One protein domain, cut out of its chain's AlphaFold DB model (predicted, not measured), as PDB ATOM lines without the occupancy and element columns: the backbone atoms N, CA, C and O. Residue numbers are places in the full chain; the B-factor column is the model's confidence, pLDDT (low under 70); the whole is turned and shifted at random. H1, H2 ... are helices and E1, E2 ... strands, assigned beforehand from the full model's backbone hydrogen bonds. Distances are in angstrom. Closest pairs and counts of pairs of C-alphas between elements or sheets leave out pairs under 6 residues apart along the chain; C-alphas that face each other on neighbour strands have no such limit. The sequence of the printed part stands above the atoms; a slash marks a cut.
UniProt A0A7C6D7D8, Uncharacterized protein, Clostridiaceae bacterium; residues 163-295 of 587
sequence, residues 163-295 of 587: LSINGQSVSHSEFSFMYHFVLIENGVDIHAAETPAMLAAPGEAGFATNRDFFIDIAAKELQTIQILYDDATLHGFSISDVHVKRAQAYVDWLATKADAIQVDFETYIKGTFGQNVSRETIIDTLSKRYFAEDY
ATOM      1  N   LEU A 163     -75.390 -33.569  94.344       95.69
ATOM      2  CA  LEU A 163     -75.021 -32.809  95.525       95.69
ATOM      3  C   LEU A 163     -75.168 -31.312  95.250       95.69
ATOM      4  O   LEU A 163     -74.754 -30.816  94.207       95.69
ATOM      5  N   SER A 164     -75.701 -30.568  96.214       94.12
ATOM      6  CA  SER A 164     -75.531 -29.115  96.262       94.12
ATOM      7  C   SER A 164     -74.874 -28.684  97.566       94.12
ATOM      8  O   SER A 164     -75.232 -29.189  98.630       94.12
ATOM      9  N   ILE A 165     -73.943 -27.739  97.474       94.38
ATOM     10  CA  ILE A 165     -73.205 -27.162  98.597       94.38
ATOM     11  C   ILE A 165     -73.542 -25.675  98.632       94.38
ATOM     12  O   ILE A 165     -73.367 -24.969  97.640       94.38
ATOM     13  N   ASN A 166     -74.093 -25.192  99.748       92.50
ATOM     14  CA  ASN A 166     -74.522 -23.793  99.887       92.50
ATOM     15  C   ASN A 166     -75.454 -23.314  98.744       92.50
ATOM     16  O   ASN A 166     -75.394 -22.178  98.270       92.50
ATOM     17  N   GLY A 167     -76.307 -24.215  98.244       86.62
ATOM     18  CA  GLY A 167     -77.223 -23.942  97.132       86.62
ATOM     19  C   GLY A 167     -76.584 -23.904  95.737       86.62
ATOM     20  O   GLY A 167     -77.312 -23.691  94.767       86.62
ATOM     21  N   GLN A 168     -75.274 -24.130  95.613       89.00
ATOM     22  CA  GLN A 168     -74.601 -24.341  94.333       89.00
ATOM     23  C   GLN A 168     -74.580 -25.831  93.995       89.00
ATOM     24  O   GLN A 168     -74.263 -26.660  94.841       89.00
ATOM     25  N   SER A 169     -74.957 -26.177  92.767       91.69
ATOM     26  CA  SER A 169     -74.960 -27.561  92.289       91.69
ATOM     27  C   SER A 169     -73.550 -28.036  91.961       91.69
ATOM     28  O   SER A 169     -72.870 -27.403  91.158       91.69
ATOM     29  N   VAL A 170     -73.168 -29.186  92.508       93.62
ATOM     30  CA  VAL A 170     -71.994 -29.956  92.084       93.62
ATOM     31  C   VAL A 170     -72.383 -30.785  90.868       93.62
ATOM     32  O   VAL A 170     -73.469 -31.383  90.832       93.62
ATOM     33  N   SER A 171     -71.542 -30.790  89.837       93.12
ATOM     34  CA  SER A 171     -71.852 -31.533  88.615       93.12
ATOM     35  C   SER A 171     -71.878 -33.044  88.879       93.12
ATOM     36  O   SER A 171     -71.213 -33.548  89.781       93.12
ATOM     37  N   HIS A 172     -72.656 -33.792  88.091       93.88
ATOM     38  CA  HIS A 172     -72.693 -35.251  88.233       93.88
ATOM     39  C   HIS A 172     -71.320 -35.883  87.985       93.88
ATOM     40  O   HIS A 172     -70.966 -36.839  88.663       93.88
ATOM     41  N   SER A 173     -70.549 -35.389  87.015       94.31
ATOM     42  CA  SER A 173     -69.231 -35.943  86.698       94.31
ATOM     43  C   SER A 173     -68.216 -35.676  87.812       94.31
ATOM     44  O   SER A 173     -67.496 -36.595  88.183       94.31
ATOM     45  N   GLU A 174     -68.213 -34.477  88.400       96.31
ATOM     46  CA  GLU A 174     -67.369 -34.131  89.556       96.31
ATOM     47  C   GLU A 174     -67.691 -35.008  90.772       96.31
ATOM     48  O   GLU A 174     -66.793 -35.619  91.345       96.31
ATOM     49  N   PHE A 175     -68.975 -35.146  91.126       97.44
ATOM     50  CA  PHE A 175     -69.373 -35.997  92.251       97.44
ATOM     51  C   PHE A 175     -69.079 -37.481  91.987       97.44
ATOM     52  O   PHE A 175     -68.601 -38.175  92.876       97.44
ATOM     53  N   SER A 176     -69.328 -37.967  90.764       96.75
ATOM     54  CA  SER A 176     -69.035 -39.353  90.368       96.75
ATOM     55  C   SER A 176     -67.548 -39.656  90.467       96.75
ATOM     56  O   SER A 176     -67.181 -40.677  91.041       96.75
ATOM     57  N   PHE A 177     -66.698 -38.759  89.966       97.25
ATOM     58  CA  PHE A 177     -65.258 -38.895  90.113       97.25
ATOM     59  C   PHE A 177     -64.858 -38.926  91.591       97.25
ATOM     60  O   PHE A 177     -64.228 -39.892  92.008       97.25
ATOM     61  N   MET A 178     -65.284 -37.941  92.392       97.12
ATOM     62  CA  MET A 178     -64.894 -37.868  93.803       97.12
ATOM     63  C   MET A 178     -65.373 -39.074  94.621       97.12
ATOM     64  O   MET A 178     -64.628 -39.576  95.450       97.12
ATOM     65  N   TYR A 179     -66.583 -39.585  94.380       97.38
ATOM     66  CA  TYR A 179     -67.092 -40.777  95.067       97.38
ATOM     67  C   TYR A 179     -66.216 -42.013  94.816       97.38
ATOM     68  O   TYR A 179     -65.810 -42.686  95.759       97.38
ATOM     69  N   HIS A 180     -65.886 -42.297  93.554       95.69
ATOM     70  CA  HIS A 180     -65.026 -43.433  93.209       95.69
ATOM     71  C   HIS A 180     -63.585 -43.214  93.673       95.69
ATOM     72  O   HIS A 180     -62.927 -44.149  94.112       95.69
ATOM     73  N   PHE A 181     -63.107 -41.975  93.614       90.88
ATOM     74  CA  PHE A 181     -61.796 -41.600  94.116       90.88
ATOM     75  C   PHE A 181     -61.683 -41.834  95.635       90.88
ATOM     76  O   PHE A 181     -60.727 -42.457  96.081       90.88
ATOM     77  N   VAL A 182     -62.704 -41.454  96.412       91.69
ATOM     78  CA  VAL A 182     -62.802 -41.750  97.851       91.69
ATOM     79  C   VAL A 182     -62.822 -43.256  98.124       91.69
ATOM     80  O   VAL A 182     -62.172 -43.698  99.065       91.69
ATOM     81  N   LEU A 183     -63.531 -44.059  97.323       89.06
ATOM     82  CA  LEU A 183     -63.504 -45.521  97.469       89.06
ATOM     83  C   LEU A 183     -62.076 -46.069  97.339       89.06
ATOM     84  O   LEU A 183     -61.631 -46.817  98.207       89.06
ATOM     85  N   ILE A 184     -61.355 -45.649  96.296       85.44
ATOM     86  CA  ILE A 184     -59.971 -46.072  96.043       85.44
ATOM     87  C   ILE A 184     -59.047 -45.621  97.182       85.44
ATOM     88  O   ILE A 184     -58.300 -46.438  97.707       85.44
ATOM     89  N   GLU A 185     -59.136 -44.358  97.625       79.50
ATOM     90  CA  GLU A 185     -58.327 -43.853  98.749       79.50
ATOM     91  C   GLU A 185     -58.599 -44.602 100.067       79.50
ATOM     92  O   GLU A 185     -57.731 -44.655 100.933       79.50
ATOM     93  N   ASN A 186     -59.778 -45.214 100.218       83.69
ATOM     94  CA  ASN A 186     -60.127 -46.051 101.369       83.69
ATOM     95  C   ASN A 186     -59.853 -47.550 101.130       83.69
ATOM     96  O   ASN A 186     -60.390 -48.397 101.844       83.69
ATOM     97  N   GLY A 187     -59.033 -47.894 100.131       81.56
ATOM     98  CA  GLY A 187     -58.594 -49.266  99.863       81.56
ATOM     99  C   GLY A 187     -59.666 -50.172  99.256       81.56
ATOM    100  O   GLY A 187     -59.533 -51.394  99.290       81.56
ATOM    101  N   VAL A 188     -60.749 -49.607  98.716       84.81
ATOM    102  CA  VAL A 188     -61.787 -50.395  98.046       84.81
ATOM    103  C   VAL A 188     -61.358 -50.687  96.612       84.81
ATOM    104  O   VAL A 188     -61.287 -49.780  95.781       84.81
ATOM    105  N   ASP A 189     -61.172 -51.968  96.289       85.31
ATOM    106  CA  ASP A 189     -61.035 -52.407  94.899       85.31
ATOM    107  C   ASP A 189     -62.386 -52.283  94.178       85.31
ATOM    108  O   ASP A 189     -63.270 -53.140  94.248       85.31
ATOM    109  N   ILE A 190     -62.560 -51.185  93.452       87.12
ATOM    110  CA  ILE A 190     -63.779 -50.891  92.691       87.12
ATOM    111  C   ILE A 190     -64.015 -51.836  91.499       87.12
ATOM    112  O   ILE A 190     -65.102 -51.819  90.917       87.12
ATOM    113  N   HIS A 191     -63.034 -52.663  91.134       85.44
ATOM    114  CA  HIS A 191     -63.143 -53.657  90.068       85.44
ATOM    115  C   HIS A 191     -63.422 -55.074  90.589       85.44
ATOM    116  O   HIS A 191     -63.777 -55.950  89.791       85.44
ATOM    117  N   ALA A 192     -63.331 -55.297  91.901       88.88
ATOM    118  CA  ALA A 192     -63.616 -56.586  92.511       88.88
ATOM    119  C   ALA A 192     -65.108 -56.964  92.409       88.88
ATOM    120  O   ALA A 192     -66.017 -56.128  92.484       88.88
ATOM    121  N   ALA A 193     -65.383 -58.258  92.225       92.25
ATOM    122  CA  ALA A 193     -66.736 -58.760  91.964       92.25
ATOM    123  C   ALA A 193     -67.663 -58.648  93.190       92.25
ATOM    124  O   ALA A 193     -68.889 -58.595  93.055       92.25
ATOM    125  N   GLU A 194     -67.079 -58.624  94.381       92.44
ATOM    126  CA  GLU A 194     -67.726 -58.517  95.681       92.44
ATOM    127  C   GLU A 194     -68.052 -57.075  96.080       92.44
ATOM    128  O   GLU A 194     -68.938 -56.868  96.915       92.44
ATOM    129  N   THR A 195     -67.417 -56.075  95.465       92.62
ATOM    130  CA  THR A 195     -67.593 -54.658  95.816       92.62
ATOM    131  C   THR A 195     -69.051 -54.197  95.773       92.62
ATOM    132  O   THR A 195     -69.497 -53.565  96.733       92.62
ATOM    133  N   PRO A 196     -69.880 -54.568  94.774       94.12
ATOM    134  CA  PRO A 196     -71.307 -54.248  94.799       94.12
ATOM    135  C   PRO A 196     -72.050 -54.803  96.025       94.12
ATOM    136  O   PRO A 196     -72.969 -54.160  96.532       94.12
ATOM    137  N   ALA A 197     -71.669 -55.989  96.509       94.94
ATOM    138  CA  ALA A 197     -72.261 -56.584  97.704       94.94
ATOM    139  C   ALA A 197     -71.757 -55.898  98.982       94.94
ATOM    140  O   ALA A 197     -72.565 -55.632  99.870       94.94
ATOM    141  N   MET A 198     -70.463 -55.559  99.046       95.00
ATOM    142  CA  MET A 198     -69.876 -54.777 100.140       95.00
ATOM    143  C   MET A 198     -70.570 -53.418 100.277       95.00
ATOM    144  O   MET A 198     -71.011 -53.063 101.367       95.00
ATOM    145  N   LEU A 199     -70.762 -52.702  99.168       95.38
ATOM    146  CA  LEU A 199     -71.421 -51.395  99.152       95.38
ATOM    147  C   LEU A 199     -72.896 -51.463  99.574       95.38
ATOM    148  O   LEU A 199     -73.414 -50.503 100.140       95.38
ATOM    149  N   ALA A 200     -73.576 -52.583  99.322       96.19
ATOM    150  CA  ALA A 200     -74.963 -52.804  99.732       96.19
ATOM    151  C   ALA A 200     -75.115 -53.310 101.181       96.19
ATOM    152  O   ALA A 200     -76.234 -53.330 101.701       96.19
ATOM    153  N   ALA A 201     -74.027 -53.746 101.824       94.81
ATOM    154  CA  ALA A 201     -74.036 -54.188 103.214       94.81
ATOM    155  C   ALA A 201     -74.277 -53.004 104.173       94.81
ATOM    156  O   ALA A 201     -74.044 -51.859 103.777       94.81
ATOM    157  N   PRO A 202     -74.747 -53.252 105.417       94.62
ATOM    158  CA  PRO A 202     -74.938 -52.202 106.418       94.62
ATOM    159  C   PRO A 202     -73.691 -51.334 106.595       94.62
ATOM    160  O   PRO A 202     -72.587 -51.869 106.672       94.62
ATOM    161  N   GLY A 203     -73.891 -50.016 106.648       85.69
ATOM    162  CA  GLY A 203     -72.808 -49.043 106.742       85.69
ATOM    163  C   GLY A 203     -72.289 -48.841 108.162       85.69
ATOM    164  O   GLY A 203     -72.972 -49.130 109.149       85.69
ATOM    165  N   GLU A 204     -71.085 -48.285 108.263       83.19
ATOM    166  CA  GLU A 204     -70.521 -47.797 109.523       83.19
ATOM    167  C   GLU A 204     -71.270 -46.564 110.049       83.19
ATOM    168  O   GLU A 204     -72.154 -46.033 109.382       83.19
ATOM    169  N   ALA A 205     -70.962 -46.122 111.273       80.06
ATOM    170  CA  ALA A 205     -71.482 -44.883 111.872       80.06
ATOM    171  C   ALA A 205     -73.023 -44.698 111.814       80.06
ATOM    172  O   ALA A 205     -73.534 -43.581 111.884       80.06
ATOM    173  N   GLY A 206     -73.783 -45.797 111.713       86.31
ATOM    174  CA  GLY A 206     -75.248 -45.780 111.642       86.31
ATOM    175  C   GLY A 206     -75.834 -45.536 110.246       86.31
ATOM    176  O   GLY A 206     -77.043 -45.312 110.140       86.31
ATOM    177  N   PHE A 207     -75.028 -45.589 109.181       92.62
ATOM    178  CA  PHE A 207     -75.510 -45.510 107.802       92.62
ATOM    179  C   PHE A 207     -76.239 -46.791 107.373       92.62
ATOM    180  O   PHE A 207     -75.906 -47.903 107.782       92.62
ATOM    181  N   ALA A 208     -77.258 -46.641 106.522       94.31
ATOM    182  CA  ALA A 208     -78.062 -47.775 106.064       94.31
ATOM    183  C   ALA A 208     -77.251 -48.746 105.195       94.31
ATOM    184  O   ALA A 208     -77.448 -49.957 105.298       94.31
ATOM    185  N   THR A 209     -76.336 -48.221 104.378       96.75
ATOM    186  CA  THR A 209     -75.410 -49.010 103.565       96.75
ATOM    187  C   THR A 209     -74.009 -48.399 103.552       96.75
ATOM    188  O   THR A 209     -73.864 -47.191 103.751       96.75
ATOM    189  N   ASN A 210     -72.981 -49.204 103.266       94.00
ATOM    190  CA  ASN A 210     -71.623 -48.704 103.011       94.00
ATOM    191  C   ASN A 210     -71.602 -47.691 101.858       94.00
ATOM    192  O   ASN A 210     -70.888 -46.697 101.912       94.00
ATOM    193  N   ARG A 211     -72.452 -47.878 100.842       95.56
ATOM    194  CA  ARG A 211     -72.647 -46.890  99.776       95.56
ATOM    195  C   ARG A 211     -73.093 -45.533 100.320       95.56
ATOM    196  O   ARG A 211     -72.568 -44.512  99.889       95.56
ATOM    197  N   ASP A 212     -74.057 -45.505 101.240       95.88
ATOM    198  CA  ASP A 212     -74.535 -44.250 101.833       95.88
ATOM    199  C   ASP A 212     -73.447 -43.573 102.679       95.88
ATOM    200  O   ASP A 212     -73.330 -42.350 102.649       95.88
ATOM    201  N   PHE A 213     -72.626 -44.368 103.370       95.06
ATOM    202  CA  PHE A 213     -71.454 -43.888 104.102       95.06
ATOM    203  C   PHE A 213     -70.427 -43.228 103.165       95.06
ATOM    204  O   PHE A 213     -70.070 -42.070 103.369       95.06
ATOM    205  N   PHE A 214     -70.029 -43.889 102.073       95.62
ATOM    206  CA  PHE A 214     -69.078 -43.311 101.112       95.62
ATOM    207  C   PHE A 214     -69.642 -42.109 100.333       95.62
ATOM    208  O   PHE A 214     -68.897 -41.190  99.993       95.62
ATOM    209  N   ILE A 215     -70.958 -42.059 100.090       96.88
ATOM    210  CA  ILE A 215     -71.626 -40.862  99.550       96.88
ATOM    211  C   ILE A 215     -71.497 -39.680 100.514       96.88
ATOM    212  O   ILE A 215     -71.259 -38.558 100.065       96.88
ATOM    213  N   ASP A 216     -71.666 -39.911 101.817       95.56
ATOM    214  CA  ASP A 216     -71.519 -38.872 102.837       95.56
ATOM    215  C   ASP A 216     -70.069 -38.382 102.948       95.56
ATOM    216  O   ASP A 216     -69.850 -37.169 102.949       95.56
ATOM    217  N   ILE A 217     -69.087 -39.293 102.929       94.44
ATOM    218  CA  ILE A 217     -67.655 -38.947 102.883       94.44
ATOM    219  C   ILE A 217     -67.360 -38.065 101.667       94.44
ATOM    220  O   ILE A 217     -66.879 -36.944 101.822       94.44
ATOM    221  N   ALA A 218     -67.725 -38.509 100.459       96.56
ATOM    222  CA  ALA A 218     -67.479 -37.746  99.234       96.56
ATOM    223  C   ALA A 218     -68.171 -36.372  99.246       96.56
ATOM    224  O   ALA A 218     -67.620 -35.380  98.762       96.56
ATOM    225  N   ALA A 219     -69.376 -36.280  99.818       96.94
ATOM    226  CA  ALA A 219     -70.082 -35.012  99.950       96.94
ATOM    227  C   ALA A 219     -69.399 -34.048 100.933       96.94
ATOM    228  O   ALA A 219     -69.320 -32.850 100.641       96.94
ATOM    229  N   LYS A 220     -68.904 -34.551 102.068       95.56
ATOM    230  CA  LYS A 220     -68.150 -33.773 103.063       95.56
ATOM    231  C   LYS A 220     -66.787 -33.332 102.534       95.56
ATOM    232  O   LYS A 220     -66.418 -32.179 102.742       95.56
ATOM    233  N   GLU A 221     -66.093 -34.183 101.785       95.06
ATOM    234  CA  GLU A 221     -64.833 -33.827 101.124       95.06
ATOM    235  C   GLU A 221     -65.048 -32.671 100.133       95.06
ATOM    236  O   GLU A 221     -64.402 -31.626 100.223       95.06
ATOM    237  N   LEU A 222     -66.053 -32.774  99.253       97.12
ATOM    238  CA  LEU A 222     -66.391 -31.694  98.315       97.12
ATOM    239  C   LEU A 222     -66.837 -30.407  99.021       97.12
ATOM    240  O   LEU A 222     -66.544 -29.308  98.542       97.12
ATOM    241  N   GLN A 223     -67.534 -30.516 100.154       97.38
ATOM    242  CA  GLN A 223     -67.887 -29.365 100.984       97.38
ATOM    243  C   GLN A 223     -66.637 -28.682 101.543       97.38
ATOM    244  O   GLN A 223     -66.531 -27.460 101.431       97.38
ATOM    245  N   THR A 224     -65.690 -29.440 102.093       96.56
ATOM    246  CA  THR A 224     -64.433 -28.902 102.630       96.56
ATOM    247  C   THR A 224     -63.589 -28.255 101.533       96.56
ATOM    248  O   THR A 224     -63.172 -27.106 101.688       96.56
ATOM    249  N   ILE A 225     -63.444 -28.911 100.376       97.00
ATOM    250  CA  ILE A 225     -62.780 -28.338  99.194       97.00
ATOM    251  C   ILE A 225     -63.441 -27.014  98.793       97.00
ATOM    252  O   ILE A 225     -62.751 -26.036  98.515       97.00
ATOM    253  N   GLN A 226     -64.777 -26.946  98.773       96.25
ATOM    254  CA  GLN A 226     -65.499 -25.724  98.412       96.25
ATOM    255  C   GLN A 226     -65.304 -24.599  99.442       96.25
ATOM    256  O   GLN A 226     -65.108 -23.451  99.043       96.25
ATOM    257  N   ILE A 227     -65.343 -24.914 100.742       96.38
ATOM    258  CA  ILE A 227     -65.092 -23.955 101.829       96.38
ATOM    259  C   ILE A 227     -63.705 -23.330 101.668       96.38
ATOM    260  O   ILE A 227     -63.580 -22.106 101.655       96.38
ATOM    261  N   LEU A 228     -62.681 -24.171 101.522       96.88
ATOM    262  CA  LEU A 228     -61.290 -23.741 101.421       96.88
ATOM    263  C   LEU A 228     -61.022 -22.999 100.113       96.88
ATOM    264  O   LEU A 228     -60.361 -21.968 100.127       96.88
ATOM    265  N   TYR A 229     -61.580 -23.463  98.994       96.19
ATOM    266  CA  TYR A 229     -61.470 -22.781  97.704       96.19
ATOM    267  C   TYR A 229     -62.033 -21.354  97.757       96.19
ATOM    268  O   TYR A 229     -61.394 -20.414  97.272       96.19
ATOM    269  N   ASP A 230     -63.221 -21.180  98.343       95.69
ATOM    270  CA  ASP A 230     -63.851 -19.864  98.464       95.69
ATOM    271  C   ASP A 230     -63.075 -18.951  99.418       95.69
ATOM    272  O   ASP A 230     -62.887 -17.771  99.109       95.69
ATOM    273  N   ASP A 231     -62.600 -19.483 100.550       96.00
ATOM    274  CA  ASP A 231     -61.791 -18.737 101.521       96.00
ATOM    275  C   ASP A 231     -60.447 -18.310 100.907       96.00
ATOM    276  O   ASP A 231     -60.078 -17.139 100.977       96.00
ATOM    277  N   ALA A 232     -59.769 -19.207 100.191       94.88
ATOM    278  CA  ALA A 232     -58.531 -18.915  99.475       94.88
ATOM    279  C   ALA A 232     -58.733 -17.841  98.394       94.88
ATOM    280  O   ALA A 232     -57.974 -16.872  98.313       94.88
ATOM    281  N   THR A 233     -59.791 -17.972  97.587       94.56
ATOM    282  CA  THR A 233     -60.115 -17.010  96.522       94.56
ATOM    283  C   THR A 233     -60.457 -15.635  97.097       94.56
ATOM    284  O   THR A 233     -60.061 -14.609  96.539       94.56
ATOM    285  N   LEU A 234     -61.153 -15.588  98.239       96.06
ATOM    286  CA  LEU A 234     -61.440 -14.347  98.962       96.06
ATOM    287  C   LEU A 234     -60.153 -13.649  99.432       96.06
ATOM    288  O   LEU A 234     -60.068 -12.423  99.357       96.06
ATOM    289  N   HIS A 235     -59.151 -14.423  99.853       95.00
ATOM    290  CA  HIS A 235     -57.825 -13.936 100.242       95.00
ATOM    291  C   HIS A 235     -56.878 -13.684  99.053       95.00
ATOM    292  O   HIS A 235     -55.723 -13.310  99.250       95.00
ATOM    293  N   GLY A 236     -57.362 -13.817  97.814       96.06
ATOM    294  CA  GLY A 236     -56.611 -13.486  96.602       96.06
ATOM    295  C   GLY A 236     -55.686 -14.593  96.092       96.06
ATOM    296  O   GLY A 236     -54.891 -14.335  95.188       96.06
ATOM    297  N   PHE A 237     -55.791 -15.810  96.631       95.50
ATOM    298  CA  PHE A 237     -55.117 -16.985  96.086       95.50
ATOM    299  C   PHE A 237     -55.889 -17.546  94.884       95.50
ATOM    300  O   PHE A 237     -57.098 -17.355  94.748       95.50
ATOM    301  N   SER A 238     -55.193 -18.255  93.997       95.69
ATOM    302  CA  SER A 238     -55.797 -18.882  92.820       95.69
ATOM    303  C   SER A 238     -55.104 -20.193  92.466       95.69
ATOM    304  O   SER A 238     -53.912 -20.360  92.734       95.69
ATOM    305  N   ILE A 239     -55.827 -21.084  91.785       92.56
ATOM    306  CA  ILE A 239     -55.253 -22.301  91.202       92.56
ATOM    307  C   ILE A 239     -54.089 -21.910  90.273       92.56
ATOM    308  O   ILE A 239     -54.236 -21.030  89.425       92.56
ATOM    309  N   SER A 240     -52.931 -22.549  90.461       91.31
ATOM    310  CA  SER A 240     -51.703 -22.323  89.699       91.31
ATOM    311  C   SER A 240     -51.356 -23.534  88.827       91.31
ATOM    312  O   SER A 240     -51.909 -24.622  89.008       91.31
ATOM    313  N   ASP A 241     -50.381 -23.369  87.928       89.38
ATOM    314  CA  ASP A 241     -49.859 -24.451  87.080       89.38
ATOM    315  C   ASP A 241     -49.329 -25.647  87.883       89.38
ATOM    316  O   ASP A 241     -49.288 -26.758  87.360       89.38
ATOM    317  N   VAL A 242     -48.907 -25.445  89.137       84.69
ATOM    318  CA  VAL A 242     -48.412 -26.529  89.998       84.69
ATOM    319  C   VAL A 242     -49.538 -27.515  90.312       84.69
ATOM    320  O   VAL A 242     -49.360 -28.715  90.116       84.69
ATOM    321  N   HIS A 243     -50.721 -27.022  90.696       88.06
ATOM    322  CA  HIS A 243     -51.867 -27.885  91.007       88.06
ATOM    323  C   HIS A 243     -52.364 -28.616  89.753       88.06
ATOM    324  O   HIS A 243     -52.644 -29.812  89.803       88.06
ATOM    325  N   VAL A 244     -52.395 -27.920  88.610       90.56
ATOM    326  CA  VAL A 244     -52.800 -28.509  87.322       90.56
ATOM    327  C   VAL A 244     -51.829 -29.604  86.887       90.56
ATOM    328  O   VAL A 244     -52.258 -30.672  86.460       90.56
ATOM    329  N   LYS A 245     -50.516 -29.389  87.032       82.44
ATOM    330  CA  LYS A 245     -49.506 -30.415  86.726       82.44
ATOM    331  C   LYS A 245     -49.609 -31.624  87.652       82.44
ATOM    332  O   LYS A 245     -49.459 -32.742  87.172       82.44
ATOM    333  N   ARG A 246     -49.899 -31.420  88.943       81.56
ATOM    334  CA  ARG A 246     -50.133 -32.519  89.893       81.56
ATOM    335  C   ARG A 246     -51.354 -33.351  89.488       81.56
ATOM    336  O   ARG A 246     -51.276 -34.574  89.456       81.56
ATOM    337  N   ALA A 247     -52.444 -32.702  89.078       80.94
ATOM    338  CA  ALA A 247     -53.626 -33.383  88.549       80.94
ATOM    339  C   ALA A 247     -53.352 -34.101  87.217       80.94
ATOM    340  O   ALA A 247     -53.842 -35.209  86.993       80.94
ATOM    341  N   GLN A 248     -52.526 -33.513  86.349       84.62
ATOM    342  CA  GLN A 248     -52.107 -34.145  85.102       84.62
ATOM    343  C   GLN A 248     -51.276 -35.408  85.353       84.62
ATOM    344  O   GLN A 248     -51.499 -36.404  84.676       84.62
ATOM    345  N   ALA A 249     -50.385 -35.404  86.348       78.31
ATOM    346  CA  ALA A 249     -49.611 -36.589  86.711       78.31
ATOM    347  C   ALA A 249     -50.517 -37.766  87.122       78.31
ATOM    348  O   ALA A 249     -50.273 -38.898  86.714       78.31
ATOM    349  N   TYR A 250     -51.610 -37.494  87.846       82.94
ATOM    350  CA  TYR A 250     -52.608 -38.517  88.173       82.94
ATOM    351  C   TYR A 250     -53.322 -39.056  86.922       82.94
ATOM    352  O   TYR A 250     -53.491 -40.261  86.761       82.94
ATOM    353  N   VAL A 251     -53.699 -38.179  85.989       88.75
ATOM    354  CA  VAL A 251     -54.280 -38.583  84.696       88.75
ATOM    355  C   VAL A 251     -53.305 -39.417  83.863       88.75
ATOM    356  O   VAL A 251     -53.725 -40.384  83.227       88.75
ATOM    357  N   ASP A 252     -52.025 -39.052  83.850       82.56
ATOM    358  CA  ASP A 252     -50.982 -39.774  83.122       82.56
ATOM    359  C   ASP A 252     -50.760 -41.163  83.738       82.56
ATOM    360  O   ASP A 252     -50.658 -42.147  83.008       82.56
ATOM    361  N   TRP A 253     -50.795 -41.272  85.068       83.62
ATOM    362  CA  TRP A 253     -50.795 -42.553  85.775       83.62
ATOM    363  C   TRP A 253     -52.028 -43.408  85.445       83.62
ATOM    364  O   TRP A 253     -51.895 -44.586  85.122       83.62
ATOM    365  N   LEU A 254     -53.235 -42.835  85.406       84.62
ATOM    366  CA  LEU A 254     -54.427 -43.576  84.968       84.62
ATOM    367  C   LEU A 254     -54.288 -44.092  83.523       84.62
ATOM    368  O   LEU A 254     -54.837 -45.141  83.182       84.62
ATOM    369  N   ALA A 255     -53.556 -43.376  82.663       87.56
ATOM    370  CA  ALA A 255     -53.289 -43.826  81.301       87.56
ATOM    371  C   ALA A 255     -52.394 -45.073  81.269       87.56
ATOM    372  O   ALA A 255     -52.676 -45.987  80.495       87.56
ATOM    373  N   THR A 256     -51.391 -45.171  82.149       82.75
ATOM    374  CA  THR A 256     -50.554 -46.379  82.238       82.75
ATOM    375  C   THR A 256     -51.356 -47.592  82.718       82.75
ATOM    376  O   THR A 256     -51.175 -48.692  82.192       82.75
ATOM    377  N   LYS A 257     -52.303 -47.400  83.648       83.38
ATOM    378  CA  LYS A 257     -53.219 -48.461  84.105       83.38
ATOM    379  C   LYS A 257     -54.147 -48.940  82.984       83.38
ATOM    380  O   LYS A 257     -54.324 -50.146  82.816       83.38
ATOM    381  N   ALA A 258     -54.690 -48.022  82.183       88.25
ATOM    382  CA  ALA A 258     -55.512 -48.364  81.020       88.25
ATOM    383  C   ALA A 258     -54.723 -49.182  79.977       88.25
ATOM    384  O   ALA A 258     -55.202 -50.217  79.502       88.25
ATOM    385  N   ASP A 259     -53.490 -48.759  79.678       90.19
ATOM    386  CA  ASP A 259     -52.597 -49.446  78.739       90.19
ATOM    387  C   ASP A 259     -52.233 -50.861  79.218       90.19
ATOM    388  O   ASP A 259     -52.210 -51.797  78.412       90.19
ATOM    389  N   ALA A 260     -52.013 -51.048  80.526       84.50
ATOM    390  CA  ALA A 260     -51.682 -52.346  81.119       84.50
ATOM    391  C   ALA A 260     -52.769 -53.409  80.879       84.50
ATOM    392  O   ALA A 260     -52.453 -54.577  80.643       84.50
ATOM    393  N   ILE A 261     -54.044 -53.005  80.875       88.38
ATOM    394  CA  ILE A 261     -55.186 -53.889  80.588       88.38
ATOM    395  C   ILE A 261     -55.676 -53.799  79.134       88.38
ATOM    396  O   ILE A 261     -56.694 -54.397  78.787       88.38
ATOM    397  N   GLN A 262     -54.947 -53.078  78.272       93.31
ATOM    398  CA  GLN A 262     -55.233 -52.902  76.843       93.31
ATOM    399  C   GLN A 262     -56.618 -52.299  76.545       93.31
ATOM    400  O   GLN A 262     -57.256 -52.640  75.543       93.31
ATOM    401  N   VAL A 263     -57.086 -51.387  77.401       92.81
ATOM    402  CA  VAL A 263     -58.349 -50.653  77.230       92.81
ATOM    403  C   VAL A 263     -58.044 -49.209  76.846       92.81
ATOM    404  O   VAL A 263     -57.091 -48.615  77.340       92.81
ATOM    405  N   ASP A 264     -58.844 -48.616  75.954       95.00
ATOM    406  CA  ASP A 264     -58.660 -47.205  75.620       95.00
ATOM    407  C   ASP A 264     -58.907 -46.311  76.846       95.00
ATOM    408  O   ASP A 264     -59.833 -46.542  77.624       95.00
ATOM    409  N   PHE A 265     -58.081 -45.276  77.008       92.38
ATOM    410  CA  PHE A 265     -58.081 -44.432  78.204       92.38
ATOM    411  C   PHE A 265     -59.464 -43.857  78.558       92.38
ATOM    412  O   PHE A 265     -59.864 -43.864  79.716       92.38
ATOM    413  N   GLU A 266     -60.234 -43.401  77.568       93.88
ATOM    414  CA  GLU A 266     -61.571 -42.841  77.807       93.88
ATOM    415  C   GLU A 266     -62.580 -43.906  78.259       93.88
ATOM    416  O   GLU A 266     -63.425 -43.634  79.115       93.88
ATOM    417  N   THR A 267     -62.509 -45.121  77.711       94.06
ATOM    418  CA  THR A 267     -63.304 -46.259  78.190       94.06
ATOM    419  C   THR A 267     -62.892 -46.665  79.596       94.06
ATOM    420  O   THR A 267     -63.776 -46.943  80.405       94.06
ATOM    421  N   TYR A 268     -61.594 -46.646  79.912       92.50
ATOM    422  CA  TYR A 268     -61.106 -46.905  81.264       92.50
ATOM    423  C   TYR A 268     -61.690 -45.892  82.258       92.50
ATOM    424  O   TYR A 268     -62.405 -46.290  83.171       92.50
ATOM    425  N   ILE A 269     -61.533 -44.583  82.014       94.94
ATOM    426  CA  ILE A 269     -62.102 -43.532  82.877       94.94
ATOM    427  C   ILE A 269     -63.608 -43.721  83.096       94.94
ATOM    428  O   ILE A 269     -64.089 -43.623  84.224       94.94
ATOM    429  N   LYS A 270     -64.367 -44.020  82.038       94.00
ATOM    430  CA  LYS A 270     -65.822 -44.209  82.141       94.00
ATOM    431  C   LYS A 270     -66.221 -45.476  82.883       94.00
ATOM    432  O   LYS A 270     -67.257 -45.475  83.547       94.00
ATOM    433  N   GLY A 271     -65.449 -46.548  82.724       90.94
ATOM    434  CA  GLY A 271     -65.652 -47.811  83.428       90.94
ATOM    435  C   GLY A 271     -65.336 -47.701  84.917       90.94
ATOM    436  O   GLY A 271     -66.039 -48.302  85.721       90.94
ATOM    437  N   THR A 272     -64.330 -46.900  85.264       90.44
ATOM    438  CA  THR A 272     -63.818 -46.741  86.630       90.44
ATOM    439  C   THR A 272     -64.571 -45.674  87.422       90.44
ATOM    440  O   THR A 272     -64.973 -45.919  88.550       90.44
ATOM    441  N   PHE A 273     -64.793 -44.493  86.838       93.19
ATOM    442  CA  PHE A 273     -65.315 -43.319  87.554       93.19
ATOM    443  C   PHE A 273     -66.740 -42.929  87.146       93.19
ATOM    444  O   PHE A 273     -67.338 -42.038  87.751       93.19
ATOM    445  N   GLY A 274     -67.293 -43.569  86.114       91.31
ATOM    446  CA  GLY A 274     -68.655 -43.356  85.629       91.31
ATOM    447  C   GLY A 274     -68.736 -42.705  84.244       91.31
ATOM    448  O   GLY A 274     -67.871 -41.953  83.804       91.31
ATOM    449  N   GLN A 275     -69.847 -42.958  83.550       89.56
ATOM    450  CA  GLN A 275     -70.020 -42.677  82.112       89.56
ATOM    451  C   GLN A 275     -69.878 -41.206  81.689       89.56
ATOM    452  O   GLN A 275     -69.638 -40.924  80.514       89.56
ATOM    453  N   ASN A 276     -70.067 -40.276  82.625       87.81
ATOM    454  CA  ASN A 276     -70.004 -38.836  82.370       87.81
ATOM    455  C   ASN A 276     -68.666 -38.213  82.792       87.81
ATOM    456  O   ASN A 276     -68.486 -37.010  82.606       87.81
ATOM    457  N   VAL A 277     -67.753 -38.992  83.378       94.19
ATOM    458  CA  VAL A 277     -66.428 -38.510  83.776       94.19
ATOM    459  C   VAL A 277     -65.522 -38.448  82.550       94.19
ATOM    460  O   VAL A 277     -65.549 -39.322  81.684       94.19
ATOM    461  N   SER A 278     -64.746 -37.372  82.466       94.69
ATOM    462  CA  SER A 278     -63.766 -37.121  81.410       94.69
ATOM    463  C   SER A 278     -62.415 -36.772  82.021       94.69
ATOM    464  O   SER A 278     -62.352 -36.363  83.182       94.69
ATOM    465  N   ARG A 279     -61.349 -36.831  81.212       94.94
ATOM    466  CA  ARG A 279     -60.029 -36.300  81.588       94.94
ATOM    467  C   ARG A 279     -60.115 -34.901  82.203       94.94
ATOM    468  O   ARG A 279     -59.544 -34.667  83.259       94.94
ATOM    469  N   GLU A 280     -60.848 -33.998  81.556       95.31
ATOM    470  CA  GLU A 280     -60.982 -32.610  82.018       95.31
ATOM    471  C   GLU A 280     -61.658 -32.529  83.389       95.31
ATOM    472  O   GLU A 280     -61.204 -31.797  84.256       95.31
ATOM    473  N   THR A 281     -62.690 -33.351  83.621       95.44
ATOM    474  CA  THR A 281     -63.363 -33.408  84.929       95.44
ATOM    475  C   THR A 281     -62.374 -33.780  86.033       95.44
ATOM    476  O   THR A 281     -62.401 -33.180  87.104       95.44
ATOM    477  N   ILE A 282     -61.502 -34.759  85.775       94.00
ATOM    478  CA  ILE A 282     -60.491 -35.215  86.736       94.00
ATOM    479  C   ILE A 282     -59.481 -34.099  87.006       94.00
ATOM    480  O   ILE A 282     -59.224 -33.786  88.167       94.00
ATOM    481  N   ILE A 283     -58.957 -33.464  85.951       94.50
ATOM    482  CA  ILE A 283     -57.989 -32.368  86.075       94.50
ATOM    483  C   ILE A 283     -58.584 -31.213  86.877       94.50
ATOM    484  O   ILE A 283     -57.960 -30.774  87.840       94.50
ATOM    485  N   ASP A 284     -59.784 -30.748  86.533       95.81
ATOM    486  CA  ASP A 284     -60.438 -29.630  87.216       95.81
ATOM    487  C   ASP A 284     -60.710 -29.949  88.692       95.81
ATOM    488  O   ASP A 284     -60.401 -29.144  89.577       95.81
ATOM    489  N   THR A 285     -61.248 -31.143  88.967       94.12
ATOM    490  CA  THR A 285     -61.611 -31.555  90.330       94.12
ATOM    491  C   THR A 285     -60.369 -31.687  91.209       94.12
ATOM    492  O   THR A 285     -60.320 -31.108  92.295       94.12
ATOM    493  N   LEU A 286     -59.336 -32.387  90.730       93.06
ATOM    494  CA  LEU A 286     -58.098 -32.566  91.487       93.06
ATOM    495  C   LEU A 286     -57.291 -31.273  91.597       93.06
ATOM    496  O   LEU A 286     -56.741 -31.003  92.655       93.06
ATOM    497  N   SER A 287     -57.266 -30.420  90.570       91.75
ATOM    498  CA  SER A 287     -56.589 -29.116  90.660       91.75
ATOM    499  C   SER A 287     -57.200 -28.242  91.751       91.75
ATOM    500  O   SER A 287     -56.478 -27.558  92.475       91.75
ATOM    501  N   LYS A 288     -58.532 -28.266  91.883       96.81
ATOM    502  CA  LYS A 288     -59.243 -27.561  92.950       96.81
ATOM    503  C   LYS A 288     -58.973 -28.182  94.321       96.81
ATOM    504  O   LYS A 288     -58.761 -27.429  95.268       96.81
ATOM    505  N   ARG A 289     -58.948 -29.517  94.417       94.56
ATOM    506  CA  ARG A 289     -58.586 -30.246  95.642       94.56
ATOM    507  C   ARG A 289     -57.166 -29.902  96.092       94.56
ATOM    508  O   ARG A 289     -57.011 -29.370  97.180       94.56
ATOM    509  N   TYR A 290     -56.162 -30.080  95.235       90.44
ATOM    510  CA  TYR A 290     -54.763 -29.772  95.552       90.44
ATOM    511  C   TYR A 290     -54.554 -28.303  95.913       90.44
ATOM    512  O   TYR A 290     -53.809 -27.993  96.830       90.44
ATOM    513  N   PHE A 291     -55.252 -27.382  95.246       94.19
ATOM    514  CA  PHE A 291     -55.232 -25.975  95.640       94.19
ATOM    515  C   PHE A 291     -55.812 -25.741  97.043       94.19
ATOM    516  O   PHE A 291     -55.255 -24.959  97.810       94.19
ATOM    517  N   ALA A 292     -56.936 -26.383  97.369       94.19
ATOM    518  CA  ALA A 292     -57.547 -26.293  98.691       94.19
ATOM    519  C   ALA A 292     -56.646 -26.910  99.774       94.19
ATOM    520  O   ALA A 292     -56.504 -26.317 100.840       94.19
ATOM    521  N   GLU A 293     -56.008 -28.046  99.484       88.44
ATOM    522  CA  GLU A 293     -55.020 -28.701 100.349       88.44
ATOM    523  C   GLU A 293     -53.800 -27.808 100.590       88.44
ATOM    524  O   GLU A 293     -53.453 -27.562 101.741       88.44
ATOM    525  N   ASP A 294     -53.191 -27.258  99.535       85.50
ATOM    526  CA  ASP A 294     -52.019 -26.384  99.650       85.50
ATOM    527  C   ASP A 294     -52.365 -25.089 100.408       85.50
ATOM    528  O   ASP A 294     -51.583 -24.607 101.233       85.50
ATOM    529  N   TYR A 295     -53.562 -24.530 100.178       93.56
ATOM    530  CA  TYR A 295     -54.059 -23.388 100.947       93.56
ATOM    531  C   TYR A 295     -54.242 -23.734 102.426       93.56
ATOM    532  O   TYR A 295     -53.795 -22.974 103.288       93.56
TER     533      TYR A 295
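What this domain is: This is residues 163 to 295 of the 587 residues of an uncharacterized protein of Clostridiaceae bacterium (UniProt A0A7C6D7D8). Two long helices, H3 and H4, form opposite sides of the domain, with H6 bridging them and H1 near the middle, packed on H3, H5 and H6. H5 also packs on H4, short H2 lies at the first end of H3, and a small antiparallel hairpin, E1 and E2, has E1 beside H3. The printed part has 133 residues, mostly helix, in the order E1, E2, H1, H2, H3, H4, H5, H6. It is compact, with a radius of gyration of the C-alphas of 15.6 A, and only just flat, spanning 47 by 40 by 22 A.

How they stand to each other: E1, residues 163 to 165, and E2, residues 168 to 170, form a hairpin, with N 165 and O 168 within hydrogen-bond range at 2.9 A. H1, residues 172 to 185, touches H3, residues 210 to 234, at a steep tilt of 69 degrees, only just short of about perpendicular; Tyr 179 and Ala 218 have the closest C-alphas, 5.2 A. H2, residues 195 to 200, touches residues 210 to 211 of H3 alone, closest at C-alphas 199 and 210, 4.7 A. H4, residues 241 to 260, touches H6, residues 279 to 295, opposite ways at a steep tilt of 45 degrees, closest at C-alphas 243 and 287, 4.9 A. H6 touches H3 with residues 288 to 295 alone, closest at C-alphas 228 and 292, 5.3 A. H5, residues 265 to 273, touches H1, closest at C-alphas 177 and 273, 5.1 A. H3 and H4 are apart. In the six helices every O i to N i+4 pair is within hydrogen-bond range.

Where its parts are: E1 begins at C-alpha 163 (-75.021, -32.809, 95.525). H1 measures 19.8 A, H3 36.1 A, H4 28.6 A and H6 24.0 A, which ends at C-alpha 295 (-54.059, -23.388, 100.947).

The domain as a whole: The C-alphas farthest apart, of Ala 193 and Gly 236, are 46.6 A apart. The printed part has no cut and no long link, and no printed residue is under 70 in pLDDT.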